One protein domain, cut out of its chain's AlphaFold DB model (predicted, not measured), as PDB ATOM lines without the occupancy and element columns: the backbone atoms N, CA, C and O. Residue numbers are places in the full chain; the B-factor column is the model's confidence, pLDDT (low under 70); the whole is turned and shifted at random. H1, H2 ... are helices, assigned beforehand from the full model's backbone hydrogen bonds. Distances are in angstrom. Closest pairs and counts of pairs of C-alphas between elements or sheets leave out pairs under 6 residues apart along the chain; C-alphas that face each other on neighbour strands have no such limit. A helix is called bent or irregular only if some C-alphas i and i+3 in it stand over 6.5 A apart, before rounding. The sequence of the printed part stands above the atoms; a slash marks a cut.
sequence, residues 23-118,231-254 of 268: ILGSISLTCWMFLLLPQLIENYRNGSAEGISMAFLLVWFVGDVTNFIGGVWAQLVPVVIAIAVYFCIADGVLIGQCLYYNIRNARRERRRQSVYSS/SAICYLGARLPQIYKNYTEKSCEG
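This is residues 23 to 118 and 231 to 254 of the 268 residues of the protein "Vacuolar membrane PQ loop repeat protein" of Rasamsonia emersonii CBS 393.64 (UniProt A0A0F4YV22). A long helix, H3, pairs with H2 as a helical hairpin, while H1 runs beside H3 in the same direction and meets it only near the end of H1. The short helices H4 and H5 follow one another in a broken line on the side of H2 away from H3, where H4 packs on H2. The last part of H3, residues 106 to 117, sticks out of this loose set and, with Ser 118, makes one end of the longest axis. The printed part has 120 residues with five named helices in the order H1, H2, H3, H4, H5 and no named strand, and its class is all helix. The whole is loose, with a radius of gyration of the C-alphas of 18.2 A, and spans 62 by 28 by 27 A.

H3, residues 78 to 117, touches H2, residues 54 to 73, with its residues 80 to 98 alone. The closest C-alphas of this hairpin, those of Phe 68 and Ala 84, are 5.0 A apart, and the two helices run opposite ways at a shallow tilt of 22 degrees. H1, residues 23 to 46, touches H3 with residues 40 to 44 alone, beside residues 94 to 98 of H3. Their closest C-alphas, those of Leu 40 and Leu 94, are 6.6 A apart, and they run the same way at a shallow tilt of 18 degrees. H1 and H2 are apart. H4, residues 231 to 237, touches residues 59 to 63 of H2, with the C-alphas of Gly 63 and Ser 231 closest at 5.7 A; they run opposite ways at a shallow tilt of 13 degrees. H5, residues 240 to 248, is close to H2 but not clearly touching, with the C-alphas of Phe 56 and Pro 241 closest at 7.8 A. H4 and H5 meet only through their link. In H2, H3, H4 and H5 every O i to N i+4 pair is within hydrogen-bond range; in H1 it is 16 of 20.

H3 is 58.7 A long from first to last C-alpha, from C-alpha 78 at (-24.581, 7.278, 3.513) to C-alpha 117 at (-72.449, -17.753, 26.457). H2 is 28.6 A long. H1 is 35.9 A long and begins with C-alpha 23 at (-15.606, -9.232, 4.152); it is neither bent nor irregular, but only just: C-alphas 35 and 38 are 6.3 A apart. H4 is 9.4 A long, and H5, 12.0 A long, ends with C-alpha 248 at (-45.120, -14.034, 36.544).

The two C-alphas farthest apart, those of Ile 23 and Ser 118, are 63.8 A apart. Residues 119 to 230 are not printed, and C-alphas 118 and 231 are 50.1 A apart across the cut. Of the links printed whole, H2 to H3 and H4 to H5 are tight and H1 to H2 is short. The mean pLDDT of the printed part is 72.8, and 44 residues are under 70, among them 36 to 52 and 234 to 254.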
ATOM      1  N   ILE A  23     -14.794  -8.203   4.815       82.31
ATOM      2  CA  ILE A  23     -15.606  -9.232   4.152       82.31
ATOM      3  C   ILE A  23     -16.456  -9.987   5.177       82.31
ATOM      4  O   ILE A  23     -17.673 -10.077   5.019       82.31
ATOM      5  N   LEU A  24     -15.858 -10.492   6.255       84.00
ATOM      6  CA  LEU A  24     -16.585 -11.227   7.292       84.00
ATOM      7  C   LEU A  24     -17.646 -10.348   7.967       84.00
ATOM      8  O   LEU A  24     -18.759 -10.815   8.204       84.00
ATOM      9  N   GLY A  25     -17.344  -9.069   8.204       82.31
ATOM     10  CA  GLY A  25     -18.306  -8.088   8.702       82.31
ATOM     11  C   GLY A  25     -19.487  -7.889   7.750       82.31
ATOM     12  O   GLY A  25     -20.636  -7.915   8.185       82.31
ATOM     13  N   SER A  26     -19.231  -7.772   6.444       83.00
ATOM     14  CA  SER A  26     -20.285  -7.622   5.429       83.00
ATOM     15  C   SER A  26     -21.176  -8.863   5.289       83.00
ATOM     16  O   SER A  26     -22.398  -8.743   5.181       83.00
ATOM     17  N   ILE A  27     -20.591 -10.064   5.356       82.31
ATOM     18  CA  ILE A  27     -21.332 -11.329   5.344       82.31
ATOM     19  C   ILE A  27     -22.180 -11.440   6.612       82.31
ATOM     20  O   ILE A  27     -23.350 -11.805   6.528       82.31
ATOM     21  N   SER A  28     -21.621 -11.082   7.772       82.75
ATOM     22  CA  SER A  28     -22.341 -11.065   9.050       82.75
ATOM     23  C   SER A  28     -23.543 -10.115   9.012       82.75
ATOM     24  O   SER A  28     -24.652 -10.515   9.362       82.75
ATOM     25  N   LEU A  29     -23.362  -8.897   8.491       78.81
ATOM     26  CA  LEU A  29     -24.441  -7.920   8.323       78.81
ATOM     27  C   LEU A  29     -25.538  -8.439   7.382       78.81
ATOM     28  O   LEU A  29     -26.725  -8.331   7.682       78.81
ATOM     29  N   THR A  30     -25.140  -9.041   6.262       78.31
ATOM     30  CA  THR A  30     -26.076  -9.612   5.285       78.31
ATOM     31  C   THR A  30     -26.862 -10.761   5.911       78.31
ATOM     32  O   THR A  30     -28.087 -10.779   5.850       78.31
ATOM     33  N   CYS A  31     -26.177 -11.687   6.583       78.88
ATOM     34  CA  CYS A  31     -26.808 -12.772   7.329       78.88
ATOM     35  C   CYS A  31     -27.824 -12.225   8.339       78.88
ATOM     36  O   CYS A  31     -28.970 -12.667   8.368       78.88
ATOM     37  N   TRP A  32     -27.439 -11.199   9.099       77.56
ATOM     38  CA  TRP A  32     -28.312 -10.559  10.074       77.56
ATOM     39  C   TRP A  32     -29.564  -9.933   9.439       77.56
ATOM     40  O   TRP A  32     -30.663 -10.137   9.951       77.56
ATOM     41  N   MET A  33     -29.444  -9.278   8.278       71.69
ATOM     42  CA  MET A  33     -30.599  -8.761   7.530       71.69
ATOM     43  C   MET A  33     -31.566  -9.868   7.082       71.69
ATOM     44  O   MET A  33     -32.782  -9.701   7.175       71.69
ATOM     45  N   PHE A  34     -31.048 -11.005   6.603       75.56
ATOM     46  CA  PHE A  34     -31.883 -12.119   6.138       75.56
ATOM     47  C   PHE A  34     -32.512 -12.920   7.286       75.56
ATOM     48  O   PHE A  34     -33.582 -13.494   7.092       75.56
ATOM     49  N   LEU A  35     -31.918 -12.930   8.483       72.31
ATOM     50  CA  LEU A  35     -32.469 -13.618   9.661       72.31
ATOM     51  C   LEU A  35     -33.778 -13.001  10.184       72.31
ATOM     52  O   LEU A  35     -34.547 -13.687  10.857       72.31
ATOM     53  N   LEU A  36     -34.071 -11.747   9.833       65.25
ATOM     54  CA  LEU A  36     -35.338 -11.085  10.168       65.25
ATOM     55  C   LEU A  36     -36.507 -11.561   9.284       65.25
ATOM     56  O   LEU A  36     -37.654 -11.612   9.729       65.25
ATOM     57  N   LEU A  37     -36.230 -11.978   8.045       67.75
ATOM     58  CA  LEU A  37     -37.248 -12.404   7.080       67.75
ATOM     59  C   LEU A  37     -38.024 -13.678   7.459       67.75
ATOM     60  O   LEU A  37     -39.246 -13.661   7.313       67.75
ATOM     61  N   PRO A  38     -37.417 -14.778   7.948       66.62
ATOM     62  CA  PRO A  38     -38.188 -15.960   8.331       66.62
ATOM     63  C   PRO A  38     -39.151 -15.667   9.489       66.62
ATOM     64  O   PRO A  38     -40.264 -16.187   9.488       66.62
ATOM     65  N   GLN A  39     -38.779 -14.787  10.427       59.75
ATOM     66  CA  GLN A  39     -39.677 -14.354  11.505       59.75
ATOM     67  C   GLN A  39     -40.860 -13.537  10.968       59.75
ATOM     68  O   GLN A  39     -41.997 -13.751  11.390       59.75
ATOM     69  N   LEU A  40     -40.619 -12.651   9.995       65.19
ATOM     70  CA  LEU A  40     -41.667 -11.885   9.313       65.19
ATOM     71  C   LEU A  40     -42.649 -12.802   8.562       65.19
ATOM     72  O   LEU A  40     -43.866 -12.651   8.675       65.19
ATOM     73  N   ILE A  41     -42.123 -13.771   7.809       61.72
ATOM     74  CA  ILE A  41     -42.925 -14.693   6.995       61.72
ATOM     75  C   ILE A  41     -43.766 -15.612   7.882       61.72
ATOM     76  O   ILE A  41     -44.944 -15.823   7.593       61.72
ATOM     77  N   GLU A  42     -43.199 -16.139   8.966       66.38
ATOM     78  CA  GLU A  42     -43.927 -17.034   9.868       66.38
ATOM     79  C   GLU A  42     -45.058 -16.297  10.600       66.38
ATOM     80  O   GLU A  42     -46.178 -16.808  10.670       66.38
ATOM     81  N   ASN A  43     -44.815 -15.059  11.053       61.50
ATOM     82  CA  ASN A  43     -45.857 -14.197  11.623       61.50
ATOM     83  C   ASN A  43     -46.994 -13.940  10.621       61.50
ATOM     84  O   ASN A  43     -48.172 -14.026  10.979       61.50
ATOM     85  N   TYR A  44     -46.658 -13.674   9.354       58.56
ATOM     86  CA  TYR A  44     -47.646 -13.475   8.294       58.56
ATOM     87  C   TYR A  44     -48.450 -14.750   7.996       58.56
ATOM     88  O   TYR A  44     -49.671 -14.694   7.831       58.56
ATOM     89  N   ARG A  45     -47.783 -15.911   7.955       56.72
ATOM     90  CA  ARG A  45     -48.402 -17.205   7.637       56.72
ATOM     91  C   ARG A  45     -49.328 -17.704   8.744       56.72
ATOM     92  O   ARG A  45     -50.399 -18.228   8.444       56.72
ATOM     93  N   ASN A  46     -48.941 -17.524  10.004       58.75
ATOM     94  CA  ASN A  46     -49.684 -18.066  11.142       58.75
ATOM     95  C   ASN A  46     -50.792 -17.128  11.635       58.75
ATOM     96  O   ASN A  46     -51.709 -17.572  12.325       58.75
ATOM     97  N   GLY A  47     -50.746 -15.836  11.284       54.81
ATOM     98  CA  GLY A  47     -51.766 -14.855  11.671       54.81
ATOM     99  C   GLY A  47     -51.907 -14.648  13.187       54.81
ATOM    100  O   GLY A  47     -52.909 -14.087  13.634       54.81
ATOM    101  N   SER A  48     -50.919 -15.108  13.961       55.19
ATOM    102  CA  SER A  48     -50.768 -14.941  15.407       55.19
ATOM    103  C   SER A  48     -49.337 -14.481  15.674       55.19
ATOM    104  O   SER A  48     -48.388 -15.130  15.240       55.19
ATOM    105  N   ALA A  49     -49.178 -13.363  16.380       54.22
ATOM    106  CA  ALA A  49     -47.879 -12.816  16.771       54.22
ATOM    107  C   ALA A  49     -47.487 -13.279  18.190       54.22
ATOM    108  O   ALA A  49     -47.088 -12.489  19.040       54.22
ATOM    109  N   GLU A  50     -47.665 -14.571  18.466       54.38
ATOM    110  CA  GLU A  50     -47.482 -15.166  19.799       54.38
ATOM    111  C   GLU A  50     -46.009 -15.298  20.218       54.38
ATOM    112  O   GLU A  50     -45.708 -15.444  21.401       54.38
ATOM    113  N   GLY A  51     -45.082 -15.238  19.257       53.97
ATOM    114  CA  GLY A  51     -43.677 -15.588  19.474       53.97
ATOM    115  C   GLY A  51     -42.761 -14.465  19.968       53.97
ATOM    116  O   GLY A  51     -41.661 -14.761  20.431       53.97
ATOM    117  N   ILE A  52     -43.156 -13.188  19.877       61.00
ATOM    118  CA  ILE A  52     -42.270 -12.048  20.180       61.00
ATOM    119  C   ILE A  52     -42.997 -11.020  21.053       61.00
ATOM    120  O   ILE A  52     -44.132 -10.633  20.790       61.00
ATOM    121  N   SER A  53     -42.333 -10.567  22.122       72.12
ATOM    122  CA  SER A  53     -42.876  -9.563  23.043       72.12
ATOM    123  C   SER A  53     -43.106  -8.230  22.323       72.12
ATOM    124  O   SER A  53     -42.164  -7.623  21.821       72.12
ATOM    125  N   MET A  54     -44.344  -7.726  22.330       67.00
ATOM    126  CA  MET A  54     -44.674  -6.409  21.765       67.00
ATOM    127  C   MET A  54     -43.808  -5.291  22.369       67.00
ATOM    128  O   MET A  54     -43.349  -4.403  21.661       67.00
ATOM    129  N   ALA A  55     -43.534  -5.362  23.675       67.19
ATOM    130  CA  ALA A  55     -42.680  -4.390  24.353       67.19
ATOM    131  C   ALA A  55     -41.225  -4.447  23.857       67.19
ATOM    132  O   ALA A  55     -40.575  -3.414  23.751       67.19
ATOM    133  N   PHE A  56     -40.731  -5.639  23.516       73.88
ATOM    134  CA  PHE A  56     -39.392  -5.817  22.953       73.88
ATOM    135  C   PHE A  56     -39.276  -5.157  21.572       73.88
ATOM    136  O   PHE A  56     -38.335  -4.404  21.345       73.88
ATOM    137  N   LEU A  57     -40.268  -5.361  20.698       75.50
ATOM    138  CA  LEU A  57     -40.307  -4.734  19.369       75.50
ATOM    139  C   LEU A  57     -40.405  -3.209  19.443       75.50
ATOM    140  O   LEU A  57     -39.730  -2.518  18.694       75.50
ATOM    141  N   LEU A  58     -41.210  -2.669  20.362       78.31
ATOM    142  CA  LEU A  58     -41.314  -1.217  20.536       78.31
ATOM    143  C   LEU A  58     -39.991  -0.599  21.004       78.31
ATOM    144  O   LEU A  58     -39.612   0.463  20.521       78.31
ATOM    145  N   VAL A  59     -39.277  -1.263  21.917       82.38
ATOM    146  CA  VAL A  59     -37.953  -0.805  22.369       82.38
ATOM    147  C   VAL A  59     -36.930  -0.867  21.233       82.38
ATOM    148  O   VAL A  59     -36.147   0.068  21.085       82.38
ATOM    149  N   TRP A  60     -36.949  -1.925  20.419       83.50
ATOM    150  CA  TRP A  60     -36.101  -2.037  19.228       83.50
ATOM    151  C   TRP A  60     -36.388  -0.950  18.200       83.50
ATOM    152  O   TRP A  60     -35.468  -0.231  17.827       83.50
ATOM    153  N   PHE A  61     -37.656  -0.716  17.875       85.56
ATOM    154  CA  PHE A  61     -38.044   0.350  16.958       85.56
ATOM    155  C   PHE A  61     -37.601   1.735  17.447       85.56
ATOM    156  O   PHE A  61     -37.087   2.538  16.671       85.56
ATOM    157  N   VAL A  62     -37.743   2.021  18.747       86.44
ATOM    158  CA  VAL A  62     -37.218   3.266  19.336       86.44
ATOM    159  C   VAL A  62     -35.694   3.336  19.203       86.44
ATOM    160  O   VAL A  62     -35.154   4.402  18.896       86.44
ATOM    161  N   GLY A  63     -35.000   2.213  19.400       85.88
ATOM    162  CA  GLY A  63     -33.563   2.087  19.173       85.88
ATOM    163  C   GLY A  63     -33.163   2.400  17.732       85.88
ATOM    164  O   GLY A  63     -32.270   3.219  17.523       85.88
ATOM    165  N   ASP A  64     -33.861   1.835  16.749       88.69
ATOM    166  CA  ASP A  64     -33.583   2.036  15.324       88.69
ATOM    167  C   ASP A  64     -33.855   3.471  14.873       88.69
ATOM    168  O   ASP A  64     -33.025   4.068  14.185       88.69
ATOM    169  N   VAL A  65     -34.956   4.077  15.332       90.31
ATOM    170  CA  VAL A  65     -35.255   5.495  15.073       90.31
ATOM    171  C   VAL A  65     -34.164   6.387  15.662       90.31
ATOM    172  O   VAL A  65     -33.692   7.317  15.008       90.31
ATOM    173  N   THR A  66     -33.717   6.084  16.882       86.62
ATOM    174  CA  THR A  66     -32.628   6.824  17.530       86.62
ATOM    175  C   THR A  66     -31.309   6.645  16.777       86.62
ATOM    176  O   THR A  66     -30.571   7.614  16.596       86.62
ATOM    177  N   ASN A  67     -31.028   5.435  16.288       86.12
ATOM    178  CA  ASN A  67     -29.838   5.118  15.501       86.12
ATOM    179  C   ASN A  67     -29.839   5.856  14.151       86.12
ATOM    180  O   ASN A  67     -28.827   6.427  13.748       86.12
ATOM    181  N   PHE A  68     -30.993   5.932  13.486       89.75
ATOM    182  CA  PHE A  68     -31.170   6.721  12.270       89.75
ATOM    183  C   PHE A  68     -30.931   8.218  12.522       89.75
ATOM    184  O   PHE A  68     -30.122   8.831  11.824       89.75
ATOM    185  N   ILE A  69     -31.570   8.798  13.544       88.94
ATOM    186  CA  ILE A  69     -31.408  10.222  13.890       88.94
ATOM    187  C   ILE A  69     -29.950  10.527  14.253       88.94
ATOM    188  O   ILE A  69     -29.383  11.506  13.766       88.94
ATOM    189  N   GLY A  70     -29.323   9.675  15.068       83.38
ATOM    190  CA  GLY A  70     -27.916   9.803  15.445       83.38
ATOM    191  C   GLY A  70     -26.983   9.724  14.237       83.38
ATOM    192  O   GLY A  70     -26.057  10.525  14.133       83.38
ATOM    193  N   GLY A  71     -27.258   8.820  13.292       85.25
ATOM    194  CA  GLY A  71     -26.477   8.678  12.065       85.25
ATOM    195  C   GLY A  71     -26.591   9.878  11.126       85.25
ATOM    196  O   GLY A  71     -25.580  10.316  10.575       85.25
ATOM    197  N   VAL A  72     -27.791  10.450  10.988       88.06
ATOM    198  CA  VAL A  72     -28.013  11.685  10.221       88.06
ATOM    199  C   VAL A  72     -27.307  12.869  10.880       88.06
ATOM    200  O   VAL A  72     -26.642  13.643  10.193       88.06
ATOM    201  N   TRP A  73     -27.402  12.998  12.206       85.06
ATOM    202  CA  TRP A  73     -26.768  14.096  12.939       85.06
ATOM    203  C   TRP A  73     -25.238  14.007  12.885       85.06
ATOM    204  O   TRP A  73     -24.568  14.991  12.587       85.06
ATOM    205  N   ALA A  74     -24.671  12.820  13.094       80.50
ATOM    206  CA  ALA A  74     -23.229  12.603  13.016       80.50
ATOM    207  C   ALA A  74     -22.683  12.587  11.572       80.50
ATOM    208  O   ALA A  74     -21.489  12.359  11.394       80.50
ATOM    209  N   GLN A  75     -23.534  12.810  10.557       81.50
ATOM    210  CA  GLN A  75     -23.185  12.757   9.133       81.50
ATOM    211  C   GLN A  75     -22.385  11.498   8.773       81.50
ATOM    212  O   GLN A  75     -21.370  11.549   8.075       81.50
ATOM    213  N   LEU A  76     -22.843  10.349   9.284       77.75
ATOM    214  CA  LEU A  76     -22.206   9.066   9.012       77.75
ATOM    215  C   LEU A  76     -22.281   8.720   7.521       77.75
ATOM    216  O   LEU A  76     -23.083   9.267   6.762       77.75
ATOM    217  N   VAL A  77     -21.444   7.765   7.108       84.00
ATOM    218  CA  VAL A  77     -21.386   7.270   5.727       84.00
ATOM    219  C   VAL A  77     -22.808   6.963   5.220       84.00
ATOM    220  O   VAL A  77     -23.540   6.254   5.916       84.00
ATOM    221  N   PRO A  78     -23.208   7.420   4.012       78.75
ATOM    222  CA  PRO A  78     -24.581   7.278   3.513       78.75
ATOM    223  C   PRO A  78     -25.132   5.849   3.556       78.75
ATOM    224  O   PRO A  78     -26.321   5.645   3.777       78.75
ATOM    225  N   VAL A  79     -24.259   4.850   3.405       78.88
ATOM    226  CA  VAL A  79     -24.603   3.426   3.526       78.88
ATOM    227  C   VAL A  79     -25.123   3.082   4.922       78.88
ATOM    228  O   VAL A  79     -26.119   2.380   5.039       78.88
ATOM    229  N   VAL A  80     -24.493   3.599   5.979       81.69
ATOM    230  CA  VAL A  80     -24.903   3.357   7.371       81.69
ATOM    231  C   VAL A  80     -26.276   3.974   7.637       81.69
ATOM    232  O   VAL A  80     -27.134   3.335   8.240       81.69
ATOM    233  N   ILE A  81     -26.519   5.181   7.118       84.94
ATOM    234  CA  ILE A  81     -27.823   5.849   7.214       84.94
ATOM    235  C   ILE A  81     -28.890   5.056   6.442       84.94
ATOM    236  O   ILE A  81     -29.978   4.828   6.966       84.94
ATOM    237  N   ALA A  82     -28.581   4.582   5.231       84.00
ATOM    238  CA  ALA A  82     -29.498   3.768   4.432       84.00
ATOM    239  C   ALA A  82     -29.865   2.445   5.130       84.00
ATOM    240  O   ALA A  82     -31.028   2.044   5.117       84.00
ATOM    241  N   ILE A  83     -28.897   1.803   5.791       85.44
ATOM    242  CA  ILE A  83     -29.127   0.609   6.611       85.44
ATOM    243  C   ILE A  83     -30.050   0.931   7.798       85.44
ATOM    244  O   ILE A  83     -30.993   0.187   8.055       85.44
ATOM    245  N   ALA A  84     -29.837   2.054   8.493       86.94
ATOM    246  CA  ALA A  84     -30.693   2.462   9.610       86.94
ATOM    247  C   ALA A  84     -32.145   2.738   9.172       86.94
ATOM    248  O   ALA A  84     -33.086   2.324   9.849       86.94
ATOM    249  N   VAL A  85     -32.343   3.372   8.008       89.94
ATOM    250  CA  VAL A  85     -33.676   3.566   7.407       89.94
ATOM    251  C   VAL A  85     -34.340   2.226   7.094       89.94
ATOM    252  O   VAL A  85     -35.523   2.046   7.387       89.94
ATOM    253  N   TYR A  86     -33.593   1.284   6.515       87.31
ATOM    254  CA  TYR A  86     -34.104  -0.052   6.209       87.31
ATOM    255  C   TYR A  86     -34.636  -0.758   7.466       87.31
ATOM    256  O   TYR A  86     -35.769  -1.242   7.448       87.31
ATOM    257  N   PHE A  87     -33.865  -0.768   8.561       87.12
ATOM    258  CA  PHE A  87     -34.290  -1.397   9.817       87.12
ATOM    259  C   PHE A  87     -35.521  -0.713  10.423       87.12
ATOM    260  O   PHE A  87     -36.481  -1.401  10.759       87.12
ATOM    261  N   CYS A  88     -35.588   0.625  10.406       89.81
ATOM    262  CA  CYS A  88     -36.781   1.358  10.852       89.81
ATOM    263  C   CYS A  88     -38.056   0.929  10.105       89.81
ATOM    264  O   CYS A  88     -39.119   0.771  10.709       89.81
ATOM    265  N   ILE A  89     -37.971   0.760   8.780       87.81
ATOM    266  CA  ILE A  89     -39.116   0.337   7.963       87.81
ATOM    267  C   ILE A  89     -39.486  -1.115   8.279       87.81
ATOM    268  O   ILE A  89     -40.670  -1.415   8.446       87.81
ATOM    269  N   ALA A  90     -38.498  -2.009   8.369       85.00
ATOM    270  CA  ALA A  90     -38.720  -3.419   8.677       85.00
ATOM    271  C   ALA A  90     -39.408  -3.600  10.042       85.00
ATOM    272  O   ALA A  90     -40.425  -4.297  10.129       85.00
ATOM    273  N   ASP A  91     -38.929  -2.901  11.070       86.25
ATOM    274  CA  ASP A  91     -39.508  -2.915  12.413       86.25
ATOM    275  C   ASP A  91     -40.914  -2.303  12.437       86.25
ATOM    276  O   ASP A  91     -41.831  -2.866  13.039       86.25
ATOM    277  N   GLY A  92     -41.137  -1.205  11.708       86.12
ATOM    278  CA  GLY A  92     -42.465  -0.609  11.553       86.12
ATOM    279  C   GLY A  92     -43.480  -1.569  10.921       86.12
ATOM    280  O   GLY A  92     -44.615  -1.683  11.395       86.12
ATOM    281  N   VAL A  93     -43.074  -2.312   9.885       85.12
ATOM    282  CA  VAL A  93     -43.911  -3.347   9.256       85.12
ATOM    283  C   VAL A  93     -44.186  -4.495  10.230       85.12
ATOM    284  O   VAL A  93     -45.339  -4.914  10.354       85.12
ATOM    285  N   LEU A  94     -43.171  -4.972  10.957       79.69
ATOM    286  CA  LEU A  94     -43.318  -6.030  11.963       79.69
ATOM    287  C   LEU A  94     -44.294  -5.632  13.077       79.69
ATOM    288  O   LEU A  94     -45.198  -6.401  13.415       79.69
ATOM    289  N   ILE A  95     -44.165  -4.417  13.615       82.38
ATOM    290  CA  ILE A  95     -45.076  -3.879  14.634       82.38
ATOM    291  C   ILE A  95     -46.490  -3.742  14.070       82.38
ATOM    292  O   ILE A  95     -47.451  -4.163  14.716       82.38
ATOM    293  N   GLY A  96     -46.631  -3.197  12.858       83.25
ATOM    294  CA  GLY A  96     -47.926  -3.040  12.198       83.25
ATOM    295  C   GLY A  96     -48.653  -4.374  12.023       83.25
ATOM    296  O   GLY A  96     -49.832  -4.491  12.367       83.25
ATOM    297  N   GLN A  97     -47.939  -5.404  11.563       79.75
ATOM    298  CA  GLN A  97     -48.471  -6.762  11.467       79.75
ATOM    299  C   GLN A  97     -48.872  -7.301  12.845       79.75
ATOM    300  O   GLN A  97     -49.989  -7.792  13.013       79.75
ATOM    301  N   CYS A  98     -48.006  -7.155  13.849       74.88
ATOM    302  CA  CYS A  98     -48.258  -7.631  15.205       74.88
ATOM    303  C   CYS A  98     -49.519  -6.993  15.819       74.88
ATOM    304  O   CYS A  98     -50.398  -7.697  16.323       74.88
ATOM    305  N   LEU A  99     -49.667  -5.669  15.708       79.31
ATOM    306  CA  LEU A  99     -50.849  -4.944  16.182       79.31
ATOM    307  C   LEU A  99     -52.117  -5.379  15.443       79.31
ATOM    308  O   LEU A  99     -53.142  -5.639  16.079       79.31
ATOM    309  N   TYR A 100     -52.052  -5.495  14.115       82.62
ATOM    310  CA  TYR A 100     -53.193  -5.900  13.300       82.62
ATOM    311  C   TYR A 100     -53.703  -7.297  13.680       82.62
ATOM    312  O   TYR A 100     -54.901  -7.474  13.930       82.62
ATOM    313  N   TYR A 101     -52.806  -8.284  13.770       76.00
ATOM    314  CA  TYR A 101     -53.181  -9.654  14.118       76.00
ATOM    315  C   TYR A 101     -53.649  -9.772  15.568       76.00
ATOM    316  O   TYR A 101     -54.662 -10.426  15.808       76.00
ATOM    317  N   ASN A 102     -53.013  -9.078  16.517       75.81
ATOM    318  CA  ASN A 102     -53.433  -9.084  17.920       75.81
ATOM    319  C   ASN A 102     -54.858  -8.519  18.093       75.81
ATOM    320  O   ASN A 102     -55.726  -9.153  18.694       75.81
ATOM    321  N   ILE A 103     -55.152  -7.366  17.474       78.00
ATOM    322  CA  ILE A 103     -56.494  -6.762  17.511       78.00
ATOM    323  C   ILE A 103     -57.523  -7.679  16.840       78.00
ATOM    324  O   ILE A 103     -58.637  -7.850  17.348       78.00
ATOM    325  N   ARG A 104     -57.176  -8.284  15.698       81.12
ATOM    326  CA  ARG A 104     -58.073  -9.188  14.971       81.12
ATOM    327  C   ARG A 104     -58.373 -10.460  15.765       81.12
ATOM    328  O   ARG A 104     -59.541 -10.855  15.824       81.12
ATOM    329  N   ASN A 105     -57.368 -11.080  16.385       76.12
ATOM    330  CA  ASN A 105     -57.560 -12.282  17.197       76.12
ATOM    331  C   ASN A 105     -58.383 -11.974  18.450       76.12
ATOM    332  O   ASN A 105     -59.384 -12.648  18.684       76.12
ATOM    333  N   ALA A 106     -58.085 -10.879  19.160       73.25
ATOM    334  CA  ALA A 106     -58.859 -10.452  20.328       73.25
ATOM    335  C   ALA A 106     -60.346 -10.210  20.001       73.25
ATOM    336  O   ALA A 106     -61.235 -10.578  20.771       73.25
ATOM    337  N   ARG A 107     -60.653  -9.627  18.831       80.31
ATOM    338  CA  ARG A 107     -62.042  -9.459  18.358       80.31
ATOM    339  C   ARG A 107     -62.720 -10.798  18.055       80.31
ATOM    340  O   ARG A 107     -63.906 -10.963  18.346       80.31
ATOM    341  N   ARG A 108     -61.992 -11.754  17.470       80.31
ATOM    342  CA  ARG A 108     -62.515 -13.093  17.153       80.31
ATOM    343  C   ARG A 108     -62.785 -13.909  18.421       80.31
ATOM    344  O   ARG A 108     -63.822 -14.566  18.483       80.31
ATOM    345  N   GLU A 109     -61.906 -13.811  19.417       78.56
ATOM    346  CA  GLU A 109     -62.045 -14.407  20.754       78.56
ATOM    347  C   GLU A 109     -63.332 -13.925  21.438       78.56
ATOM    348  O   GLU A 109     -64.193 -14.729  21.792       78.56
ATOM    349  N   ARG A 110     -63.527 -12.599  21.511       79.44
ATOM    350  CA  ARG A 110     -64.723 -11.980  22.111       79.44
ATOM    351  C   ARG A 110     -66.010 -12.429  21.426       79.44
ATOM    352  O   ARG A 110     -66.998 -12.730  22.091       79.44
ATOM    353  N   ARG A 111     -66.006 -12.522  20.089       80.75
ATOM    354  CA  ARG A 111     -67.170 -13.005  19.332       80.75
ATOM    355  C   ARG A 111     -67.459 -14.480  19.622       80.75
ATOM    356  O   ARG A 111     -68.620 -14.833  19.797       80.75
ATOM    357  N   ARG A 112     -66.435 -15.336  19.719       80.38
ATOM    358  CA  ARG A 112     -66.604 -16.752  20.103       80.38
ATOM    359  C   ARG A 112     -67.176 -16.894  21.513       80.38
ATOM    360  O   ARG A 112     -68.139 -17.634  21.678       80.38
ATOM    361  N   GLN A 113     -66.653 -16.143  22.483       75.62
ATOM    362  CA  GLN A 113     -67.165 -16.133  23.858       75.62
ATOM    363  C   GLN A 113     -68.632 -15.685  23.914       75.62
ATOM    364  O   GLN A 113     -69.442 -16.353  24.541       75.62
ATOM    365  N   SER A 114     -69.012 -14.633  23.174       75.88
ATOM    366  CA  SER A 114     -70.410 -14.172  23.131       75.88
ATOM    367  C   SER A 114     -71.386 -15.220  22.575       75.88
ATOM    368  O   SER A 114     -72.500 -15.358  23.075       75.88
ATOM    369  N   VAL A 115     -70.965 -15.996  21.569       76.62
ATOM    370  CA  VAL A 115     -71.790 -17.060  20.974       76.62
ATOM    371  C   VAL A 115     -71.880 -18.264  21.914       76.62
ATOM    372  O   VAL A 115     -72.962 -18.825  22.074       76.62
ATOM    373  N   TYR A 116     -70.784 -18.629  22.584       70.50
ATOM    374  CA  TYR A 116     -70.772 -19.711  23.570       70.50
ATOM    375  C   TYR A 116     -71.673 -19.396  24.775       70.50
ATOM    376  O   TYR A 116     -72.563 -20.186  25.077       70.50
ATOM    377  N   SER A 117     -71.562 -18.198  25.367       65.88
ATOM    378  CA  SER A 117     -72.449 -17.753  26.457       65.88
ATOM    379  C   SER A 117     -73.926 -17.660  26.057       65.88
ATOM    380  O   SER A 117     -74.791 -17.712  26.920       65.88
ATOM    381  N   SER A 118     -74.235 -17.537  24.761       60.56
ATOM    382  CA  SER A 118     -75.619 -17.546  24.262       60.56
ATOM    383  C   SER A 118     -76.191 -18.960  24.074       60.56
ATOM    384  O   SER A 118     -77.393 -19.106  23.878       60.56
ATOM    385  N   SER A 231     -29.122   3.273  23.908       62.84
ATOM    386  CA  SER A 231     -29.483   2.070  23.147       62.84
ATOM    387  C   SER A 231     -28.966   0.794  23.816       62.84
ATOM    388  O   SER A 231     -29.715  -0.175  23.924       62.84
ATOM    389  N   ALA A 232     -27.743   0.801  24.360       67.38
ATOM    390  CA  ALA A 232     -27.182  -0.335  25.090       67.38
ATOM    391  C   ALA A 232     -27.993  -0.665  26.355       67.38
ATOM    392  O   ALA A 232     -28.272  -1.835  26.629       67.38
ATOM    393  N   ILE A 233     -28.430   0.360  27.097       75.94
ATOM    394  CA  ILE A 233     -29.297   0.205  28.273       75.94
ATOM    395  C   ILE A 233     -30.676  -0.314  27.859       75.94
ATOM    396  O   ILE A 233     -31.180  -1.241  28.488       75.94
ATOM    397  N   CYS A 234     -31.268   0.208  26.785       65.00
ATOM    398  CA  CYS A 234     -32.516  -0.318  26.231       65.00
ATOM    399  C   CYS A 234     -32.371  -1.776  25.770       65.00
ATOM    400  O   CYS A 234     -33.269  -2.577  26.016       65.00
ATOM    401  N   TYR A 235     -31.235  -2.155  25.182       60.72
ATOM    402  CA  TYR A 235     -30.960  -3.518  24.722       60.72
ATOM    403  C   TYR A 235     -30.795  -4.508  25.886       60.72
ATOM    404  O   TYR A 235     -31.321  -5.623  25.848       60.72
ATOM    405  N   LEU A 236     -30.119  -4.092  26.962       61.62
ATOM    406  CA  LEU A 236     -30.049  -4.835  28.228       61.62
ATOM    407  C   LEU A 236     -31.425  -4.906  28.909       61.62
ATOM    408  O   LEU A 236     -31.838  -5.969  29.376       61.62
ATOM    409  N   GLY A 237     -32.161  -3.793  28.897       58.19
ATOM    410  CA  GLY A 237     -33.508  -3.664  29.442       58.19
ATOM    411  C   GLY A 237     -34.523  -4.557  28.734       58.19
ATOM    412  O   GLY A 237     -35.389  -5.137  29.380       58.19
ATOM    413  N   ALA A 238     -34.368  -4.766  27.428       60.62
ATOM    414  CA  ALA A 238     -35.246  -5.592  26.607       60.62
ATOM    415  C   ALA A 238     -35.196  -7.097  26.964       60.62
ATOM    416  O   ALA A 238     -36.116  -7.843  26.622       60.62
ATOM    417  N   ARG A 239     -34.177  -7.553  27.712       56.09
ATOM    418  CA  ARG A 239     -34.096  -8.930  28.239       56.09
ATOM    419  C   ARG A 239     -34.847  -9.135  29.562       56.09
ATOM    420  O   ARG A 239     -35.229 -10.263  29.870       56.09
ATOM    421  N   LEU A 240     -35.115  -8.074  30.327       58.34
ATOM    422  CA  LEU A 240     -35.841  -8.152  31.608       58.34
ATOM    423  C   LEU A 240     -37.314  -8.580  31.463       58.34
ATOM    424  O   LEU A 240     -37.764  -9.390  32.274       58.34
ATOM    425  N   PRO A 241     -38.067  -8.157  30.430       51.88
ATOM    426  CA  PRO A 241     -39.432  -8.624  30.209       51.88
ATOM    427  C   PRO A 241     -39.546 -10.140  29.997       51.88
ATOM    428  O   PRO A 241     -40.545 -10.724  30.403       51.88
ATOM    429  N   GLN A 242     -38.533 -10.799  29.414       51.00
ATOM    430  CA  GLN A 242     -38.525 -12.264  29.258       51.00
ATOM    431  C   GLN A 242     -38.343 -12.995  30.597       51.00
ATOM    432  O   GLN A 242     -38.899 -14.076  30.782       51.00
ATOM    433  N   ILE A 243     -37.612 -12.399  31.544       59.28
ATOM    434  CA  ILE A 243     -37.425 -12.932  32.901       59.28
ATOM    435  C   ILE A 243     -38.664 -12.641  33.751       59.28
ATOM    436  O   ILE A 243     -39.158 -13.526  34.441       59.28
ATOM    437  N   TYR A 244     -39.212 -11.429  33.655       55.69
ATOM    438  CA  TYR A 244     -40.398 -11.028  34.407       55.69
ATOM    439  C   TYR A 244     -41.652 -11.790  33.960       55.69
ATOM    440  O   TYR A 244     -42.439 -12.214  34.804       55.69
ATOM    441  N   LYS A 245     -41.817 -12.043  32.653       52.19
ATOM    442  CA  LYS A 245     -42.926 -12.859  32.137       52.19
ATOM    443  C   LYS A 245     -42.788 -14.331  32.558       52.19
ATOM    444  O   LYS A 245     -43.756 -14.893  33.050       52.19
ATOM    445  N   ASN A 246     -41.576 -14.902  32.508       54.25
ATOM    446  CA  ASN A 246     -41.290 -16.237  33.067       54.25
ATOM    447  C   ASN A 246     -41.566 -16.328  34.578       54.25
ATOM    448  O   ASN A 246     -42.076 -17.338  35.057       54.25
ATOM    449  N   TYR A 247     -41.240 -15.279  35.336       53.44
ATOM    450  CA  TYR A 247     -41.460 -15.232  36.783       53.44
ATOM    451  C   TYR A 247     -42.945 -15.065  37.143       53.44
ATOM    452  O   TYR A 247     -43.418 -15.643  38.122       53.44
ATOM    453  N   THR A 248     -43.691 -14.310  36.332       50.44
ATOM    454  CA  THR A 248     -45.120 -14.034  36.544       50.44
ATOM    455  C   THR A 248     -46.005 -15.214  36.145       50.44
ATOM    456  O   THR A 248     -46.989 -15.488  36.825       50.44
ATOM    457  N   GLU A 249     -45.654 -15.950  35.085       50.75
ATOM    458  CA  GLU A 249     -46.463 -17.078  34.605       50.75
ATOM    459  C   GLU A 249     -46.279 -18.364  35.431       50.75
ATOM    460  O   GLU A 249     -47.033 -19.308  35.217       50.75
ATOM    461  N   LYS A 250     -45.317 -18.426  36.375       47.31
ATOM    462  CA  LYS A 250     -44.982 -19.631  37.176       47.31
ATOM    463  C   LYS A 250     -45.024 -20.941  36.360       47.31
ATOM    464  O   LYS A 250     -45.347 -22.001  36.892       47.31
ATOM    465  N   SER A 251     -44.696 -20.896  35.068       44.53
ATOM    466  CA  SER A 251     -44.816 -22.063  34.200       44.53
ATOM    467  C   SER A 251     -43.516 -22.859  34.237       44.53
ATOM    468  O   SER A 251     -42.647 -22.762  33.373       44.53
ATOM    469  N   CYS A 252     -43.390 -23.679  35.277       44.72
ATOM    470  CA  CYS A 252     -42.556 -24.874  35.239       44.72
ATOM    471  C   CYS A 252     -43.320 -26.035  34.573       44.72
ATOM    472  O   CYS A 252     -43.290 -27.152  35.071       44.72
ATOM    473  N   GLU A 253     -43.984 -25.809  33.439       50.91
ATOM    474  CA  GLU A 253     -44.576 -26.871  32.615       50.91
ATOM    475  C   GLU A 253     -44.088 -26.694  31.177       50.91
ATOM    476  O   GLU A 253     -44.771 -26.145  30.322       50.91
ATOM    477  N   GLY A 254     -42.851 -27.113  30.894       45.16
ATOM    478  CA  GLY A 254     -42.448 -27.218  29.489       45.16
ATOM    479  C   GLY A 254     -40.970 -27.340  29.155       45.16
ATOM    480  O   GLY A 254     -40.671 -27.634  28.003       45.16
TER     481      GLY A 254